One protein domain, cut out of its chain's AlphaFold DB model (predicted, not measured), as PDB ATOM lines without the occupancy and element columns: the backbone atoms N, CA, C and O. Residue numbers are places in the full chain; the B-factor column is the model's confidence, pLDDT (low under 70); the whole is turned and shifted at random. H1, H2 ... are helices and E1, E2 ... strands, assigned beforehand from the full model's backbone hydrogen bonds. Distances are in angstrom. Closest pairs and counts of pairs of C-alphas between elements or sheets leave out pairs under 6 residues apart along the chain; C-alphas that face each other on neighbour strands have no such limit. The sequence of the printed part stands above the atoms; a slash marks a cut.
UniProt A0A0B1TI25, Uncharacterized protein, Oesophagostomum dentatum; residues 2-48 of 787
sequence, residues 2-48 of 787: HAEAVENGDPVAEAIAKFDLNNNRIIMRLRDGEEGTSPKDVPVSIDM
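This is residues 2 to 48 of the 787 residues of an uncharacterized protein of Oesophagostomum dentatum (UniProt A0A0B1TI25). A small three-stranded sheet, E1 to E3, has two short helices, H1 and H2, in a row off the start of E1, H1 the farther from the sheet. The loop of residues 31 to 39 lengthens the E2-E3 hairpin. The 47 printed residues run H1, H2, E1, E2, E3; the antiparallel sheet has order E1, E2, E3; the class is mixed. It is only just loose, close to compact, with radius of gyration of the C-alphas 11.8 A and spans 33 by 25 by 15 A.

H1, residues 2 to 7, begins with C-alpha 2 at (2.278, 75.629, 30.491). H2 is residues 11 to 14. E1 is residues 16 to 20, 11.0 A; E2, 25 to 30, 14.7 A; E3, 40 to 45, 15.8 A, ends with C-alpha 45 at (-12.388, 78.133, 39.510).

H1 touches H2, closest C-alphas Val 6 and Ala 13, 5.5 A. H1 is not on the sheet; H2 only grazes it, with residues 12 to 14. The strands form a meander, each the antiparallel neighbour of the one before: N 20 and O 25 are 2.8 A apart, N 28 and O 42 2.9 A. H1's O i to N i+4 pairs are within hydrogen-bond range; H2 is too short for any.

The farthest C-alphas, Asn 22 and Glu 35, are 34.5 A apart. The printed part has no cut and no long link; residues 33 to 37 are under pLDDT 70.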
ATOM      1  N   HIS A   2       2.636  74.186  30.496       75.25
ATOM      2  CA  HIS A   2       2.278  75.629  30.491       75.25
ATOM      3  C   HIS A   2       3.400  76.541  29.966       75.25
ATOM      4  O   HIS A   2       3.130  77.375  29.112       75.25
ATOM      5  N   ALA A   3       4.653  76.327  30.386       78.56
ATOM      6  CA  ALA A   3       5.795  77.079  29.858       78.56
ATOM      7  C   ALA A   3       5.969  76.901  28.334       78.56
ATOM      8  O   ALA A   3       6.127  77.893  27.634       78.56
ATOM      9  N   GLU A   4       5.842  75.672  27.818       83.44
ATOM     10  CA  GLU A   4       5.871  75.391  26.369       83.44
ATOM     11  C   GLU A   4       4.720  76.090  25.619       83.44
ATOM     12  O   GLU A   4       4.919  76.575  24.515       83.44
ATOM     13  N   ALA A   5       3.519  76.178  26.203       79.50
ATOM     14  CA  ALA A   5       2.383  76.882  25.597       79.50
ATOM     15  C   ALA A   5       2.612  78.405  25.533       79.50
ATOM     16  O   ALA A   5       2.286  79.043  24.535       79.50
ATOM     17  N   VAL A   6       3.234  78.988  26.564       80.62
ATOM     18  CA  VAL A   6       3.665  80.398  26.549       80.62
ATOM     19  C   VAL A   6       4.787  80.621  25.524       80.62
ATOM     20  O   VAL A   6       4.755  81.612  24.804       80.62
ATOM     21  N   GLU A   7       5.737  79.691  25.401       83.50
ATOM     22  CA  GLU A   7       6.819  79.734  24.401       83.50
ATOM     23  C   GLU A   7       6.299  79.577  22.956       83.50
ATOM     24  O   GLU A   7       6.806  80.225  22.043       83.50
ATOM     25  N   ASN A   8       5.221  78.810  22.759       85.12
ATOM     26  CA  ASN A   8       4.476  78.715  21.497       85.12
ATOM     27  C   ASN A   8       3.580  79.941  21.208       85.12
ATOM     28  O   ASN A   8       3.019  80.033  20.116       85.12
ATOM     29  N   GLY A   9       3.429  80.873  22.157       82.69
ATOM     30  CA  GLY A   9       2.620  82.084  21.994       82.69
ATOM     31  C   GLY A   9       1.107  81.897  22.160       82.69
ATOM     32  O   GLY A   9       0.345  82.695  21.614       82.69
ATOM     33  N   ASP A  10       0.641  80.877  22.894       84.31
ATOM     34  CA  ASP A  10      -0.793  80.685  23.157       84.31
ATOM     35  C   ASP A  10      -1.363  81.855  23.995       84.31
ATOM     36  O   ASP A  10      -1.035  81.980  25.183       84.31
ATOM     37  N   PRO A  11      -2.292  82.683  23.466       80.69
ATOM     38  CA  PRO A  11      -2.756  83.893  24.158       80.69
ATOM     39  C   PRO A  11      -3.551  83.583  25.437       80.69
ATOM     40  O   PRO A  11      -3.600  84.386  26.368       80.69
ATOM     41  N   VAL A  12      -4.150  82.390  25.521       80.56
ATOM     42  CA  VAL A  12      -4.820  81.901  26.736       80.56
ATOM     43  C   VAL A  12      -3.799  81.472  27.799       80.56
ATOM     44  O   VAL A  12      -4.074  81.615  28.987       80.56
ATOM     45  N   ALA A  13      -2.619  80.983  27.400       81.50
ATOM     46  CA  ALA A  13      -1.554  80.609  28.327       81.50
ATOM     47  C   ALA A  13      -0.832  81.844  28.889       81.50
ATOM     48  O   ALA A  13      -0.558  81.872  30.090       81.50
ATOM     49  N   GLU A  14      -0.594  82.872  28.062       82.69
ATOM     50  CA  GLU A  14      -0.048  84.173  28.489       82.69
ATOM     51  C   GLU A  14      -0.987  84.893  29.477       82.69
ATOM     52  O   GLU A  14      -0.543  85.503  30.451       82.69
ATOM     53  N   ALA A  15      -2.305  84.765  29.286       83.75
ATOM     54  CA  ALA A  15      -3.305  85.321  30.195       83.75
ATOM     55  C   ALA A  15      -3.362  84.628  31.576       83.75
ATOM     56  O   ALA A  15      -4.050  85.121  32.470       83.75
ATOM     57  N   ILE A  16      -2.667  83.506  31.800       87.31
ATOM     58  CA  ILE A  16      -2.640  82.822  33.101       87.31
ATOM     59  C   ILE A  16      -1.450  83.314  33.932       87.31
ATOM     60  O   ILE A  16      -0.304  82.944  33.697       87.31
ATOM     61  N   ALA A  17      -1.739  84.115  34.960       84.81
ATOM     62  CA  ALA A  17      -0.724  84.723  35.816       84.81
ATOM     63  C   ALA A  17      -0.204  83.774  36.913       84.81
ATOM     64  O   ALA A  17       0.973  83.841  37.271       84.81
ATOM     65  N   LYS A  18      -1.063  82.915  37.488       87.00
ATOM     66  CA  LYS A  18      -0.683  81.991  38.578       87.00
ATOM     67  C   LYS A  18      -1.673  80.836  38.752       87.00
ATOM     68  O   LYS A  18      -2.879  81.017  38.627       87.00
ATOM     69  N   PHE A  19      -1.170  79.662  39.131       86.50
ATOM     70  CA  PHE A  19      -1.978  78.492  39.490       86.50
ATOM     71  C   PHE A  19      -2.072  78.340  41.016       86.50
ATOM     72  O   PHE A  19      -1.049  78.247  41.691       86.50
ATOM     73  N   ASP A  20      -3.291  78.261  41.555       85.00
ATOM     74  CA  ASP A  20      -3.579  77.950  42.962       85.00
ATOM     75  C   ASP A  20      -4.166  76.539  43.077       85.00
ATOM     76  O   ASP A  20      -5.346  76.331  43.377       85.00
ATOM     77  N   LEU A  21      -3.290  75.557  42.840       82.38
ATOM     78  CA  LEU A  21      -3.601  74.123  42.814       82.38
ATOM     79  C   LEU A  21      -4.335  73.651  44.082       82.38
ATOM     80  O   LEU A  21      -5.288  72.886  43.989       82.38
ATOM     81  N   ASN A  22      -3.963  74.180  45.253       84.44
ATOM     82  CA  ASN A  22      -4.576  73.841  46.546       84.44
ATOM     83  C   ASN A  22      -6.083  74.162  46.629       84.44
ATOM     84  O   ASN A  22      -6.769  73.608  47.480       84.44
ATOM     85  N   ASN A  23      -6.583  75.073  45.785       82.62
ATOM     86  CA  ASN A  23      -7.978  75.527  45.760       82.62
ATOM     87  C   ASN A  23      -8.668  75.258  44.405       82.62
ATOM     88  O   ASN A  23      -9.738  75.811  44.160       82.62
ATOM     89  N   ASN A  24      -8.031  74.479  43.519       87.38
ATOM     90  CA  ASN A  24      -8.443  74.227  42.131       87.38
ATOM     91  C   ASN A  24      -8.797  75.505  41.330       87.38
ATOM     92  O   ASN A  24      -9.803  75.583  40.617       87.38
ATOM     93  N   ARG A  25      -7.971  76.550  41.488       89.06
ATOM     94  CA  ARG A  25      -8.172  77.874  40.879       89.06
ATOM     95  C   ARG A  25      -6.989  78.308  40.027       89.06
ATOM     96  O   ARG A  25      -5.837  78.013  40.337       89.06
ATOM     97  N   ILE A  26      -7.291  79.074  38.988       89.38
ATOM     98  CA  ILE A  26      -6.323  79.745  38.123       89.38
ATOM     99  C   ILE A  26      -6.547  81.246  38.268       89.38
ATOM    100  O   ILE A  26      -7.667  81.724  38.117       89.38
ATOM    101  N   ILE A  27      -5.496  81.997  38.572       89.44
ATOM    102  CA  ILE A  27      -5.518  83.457  38.545       89.44
ATOM    103  C   ILE A  27      -5.239  83.878  37.103       89.44
ATOM    104  O   ILE A  27      -4.125  83.708  36.602       89.44
ATOM    105  N   MET A  28      -6.272  84.392  36.441       87.50
ATOM    106  CA  MET A  28      -6.232  84.831  35.050       87.50
ATOM    107  C   MET A  28      -6.195  86.359  34.994       87.50
ATOM    108  O   MET A  28      -6.982  87.033  35.659       87.50
ATOM    109  N   ARG A  29      -5.271  86.904  34.206       88.06
ATOM    110  CA  ARG A  29      -5.097  88.335  33.979       88.06
ATOM    111  C   ARG A  29      -6.079  88.802  32.915       88.06
ATOM    112  O   ARG A  29      -5.842  88.628  31.722       88.06
ATOM    113  N   LEU A  30      -7.181  89.395  33.355       85.56
ATOM    114  CA  LEU A  30      -8.196  89.944  32.467       85.56
ATOM    115  C   LEU A  30      -7.871  91.408  32.143       85.56
ATOM    116  O   LEU A  30      -7.511  92.191  33.025       85.56
ATOM    117  N   ARG A  31      -7.997  91.763  30.862       81.69
ATOM    118  CA  ARG A  31      -7.996  93.143  30.362       81.69
ATOM    119  C   ARG A  31      -9.441  93.457  29.974       81.69
ATOM    120  O   ARG A  31     -10.031  92.666  29.237       81.69
ATOM    121  N   ASP A  32     -10.008  94.547  30.482       76.50
ATOM    122  CA  ASP A  32     -11.278  95.057  29.954       76.50
ATOM    123  C   ASP A  32     -11.013  95.705  28.578       76.50
ATOM    124  O   ASP A  32      -9.889  96.109  28.276       76.50
ATOM    125  N   GLY A  33     -12.033  95.768  27.718       67.88
ATOM    126  CA  GLY A  33     -11.907  96.305  26.352       67.88
ATOM    127  C   GLY A  33     -11.840  97.835  26.262       67.88
ATOM    128  O   GLY A  33     -11.808  98.371  25.159       67.88
ATOM    129  N   GLU A  34     -11.852  98.530  27.401       63.31
ATOM    130  CA  GLU A  34     -11.823  99.989  27.498       63.31
ATOM    131  C   GLU A  34     -10.389 100.476  27.755       63.31
ATOM    132  O   GLU A  34      -9.753 100.111  28.757       63.31
ATOM    133  N   GLU A  35      -9.880 101.304  26.837       57.16
ATOM    134  CA  GLU A  35      -8.529 101.865  26.892       57.16
ATOM    135  C   GLU A  35      -8.335 102.705  28.167       57.16
ATOM    136  O   GLU A  35      -9.051 103.672  28.415       57.16
ATOM    137  N   GLY A  36      -7.364 102.309  28.997       63.62
ATOM    138  CA  GLY A  36      -7.059 102.946  30.286       63.62
ATOM    139  C   GLY A  36      -7.318 102.067  31.515       63.62
ATOM    140  O   GLY A  36      -6.812 102.365  32.598       63.62
ATOM    141  N   THR A  37      -8.032 100.944  31.379       68.69
ATOM    142  CA  THR A  37      -8.206  99.997  32.493       68.69
ATOM    143  C   THR A  37      -6.936  99.174  32.751       68.69
ATOM    144  O   THR A  37      -6.395  98.512  31.864       68.69
ATOM    145  N   SER A  38      -6.434  99.185  33.991       76.06
ATOM    146  CA  SER A  38      -5.288  98.349  34.365       76.06
ATOM    147  C   SER A  38      -5.691  96.864  34.439       76.06
ATOM    148  O   SER A  38      -6.774  96.550  34.943       76.06
ATOM    149  N   PRO A  39      -4.846  95.932  33.949       80.38
ATOM    150  CA  PRO A  39      -5.163  94.505  33.935       80.38
ATOM    151  C   PRO A  39      -5.379  93.959  35.350       80.38
ATOM    152  O   PRO A  39      -4.560  94.185  36.245       80.38
ATOM    153  N   LYS A  40      -6.468  93.209  35.548       84.69
ATOM    154  CA  LYS A  40      -6.871  92.662  36.852       84.69
ATOM    155  C   LYS A  40      -6.648  91.155  36.892       84.69
ATOM    156  O   LYS A  40      -7.165  90.411  36.060       84.69
ATOM    157  N   ASP A  41      -5.925  90.708  37.910       88.38
ATOM    158  CA  ASP A  41      -5.648  89.295  38.165       88.38
ATOM    159  C   ASP A  41      -6.817  88.673  38.955       88.38
ATOM    160  O   ASP A  41      -6.944  88.863  40.166       88.38
ATOM    161  N   VAL A  42      -7.703  87.952  38.260       88.25
ATOM    162  CA  VAL A  42      -8.967  87.415  38.798       88.25
ATOM    163  C   VAL A  42      -8.873  85.895  39.005       88.25
ATOM    164  O   VAL A  42      -8.543  85.173  38.063       88.25
ATOM    165  N   PRO A  43      -9.195  85.354  40.199       89.25
ATOM    166  CA  PRO A  43      -9.214  83.912  40.419       89.25
ATOM    167  C   PRO A  43     -10.472  83.257  39.823       89.25
ATOM    168  O   PRO A  43     -11.593  83.473  40.285       89.25
ATOM    169  N   VAL A  44     -10.274  82.403  38.824       89.31
ATOM    170  CA  VAL A  44     -11.288  81.576  38.158       89.31
ATOM    171  C   VAL A  44     -11.203  80.149  38.712       89.31
ATOM    172  O   VAL A  44     -10.111  79.604  38.867       89.31
ATOM    173  N   SER A  45     -12.339  79.528  39.040       89.19
ATOM    174  CA  SER A  45     -12.388  78.133  39.510       89.19
ATOM    175  C   SER A  45     -12.523  77.182  38.324       89.19
ATOM    176  O   SER A  45     -13.411  77.385  37.495       89.19
ATOM    177  N   ILE A  46     -11.673  76.151  38.259       85.88
ATOM    178  CA  ILE A  46     -11.611  75.210  37.126       85.88
ATOM    179  C   ILE A  46     -12.881  74.343  37.055       85.88
ATOM    180  O   ILE A  46     -13.352  74.019  35.970       85.88
ATOM    181  N   ASP A  47     -13.491  74.039  38.205       86.81
ATOM    182  CA  ASP A  47     -14.706  73.216  38.331       86.81
ATOM    183  C   ASP A  47     -15.992  73.864  37.771       86.81
ATOM    184  O   ASP A  47     -17.069  73.269  37.831       86.81
ATOM    185  N   MET A  48     -15.923  75.101  37.266       86.69
ATOM    186  CA  MET A  48     -17.077  75.861  36.778       86.69
ATOM    187  C   MET A  48     -16.782  76.511  35.426       86.69
ATOM    188  O   MET A  48     -15.676  76.982  35.173       86.69
TER     189      MET A  48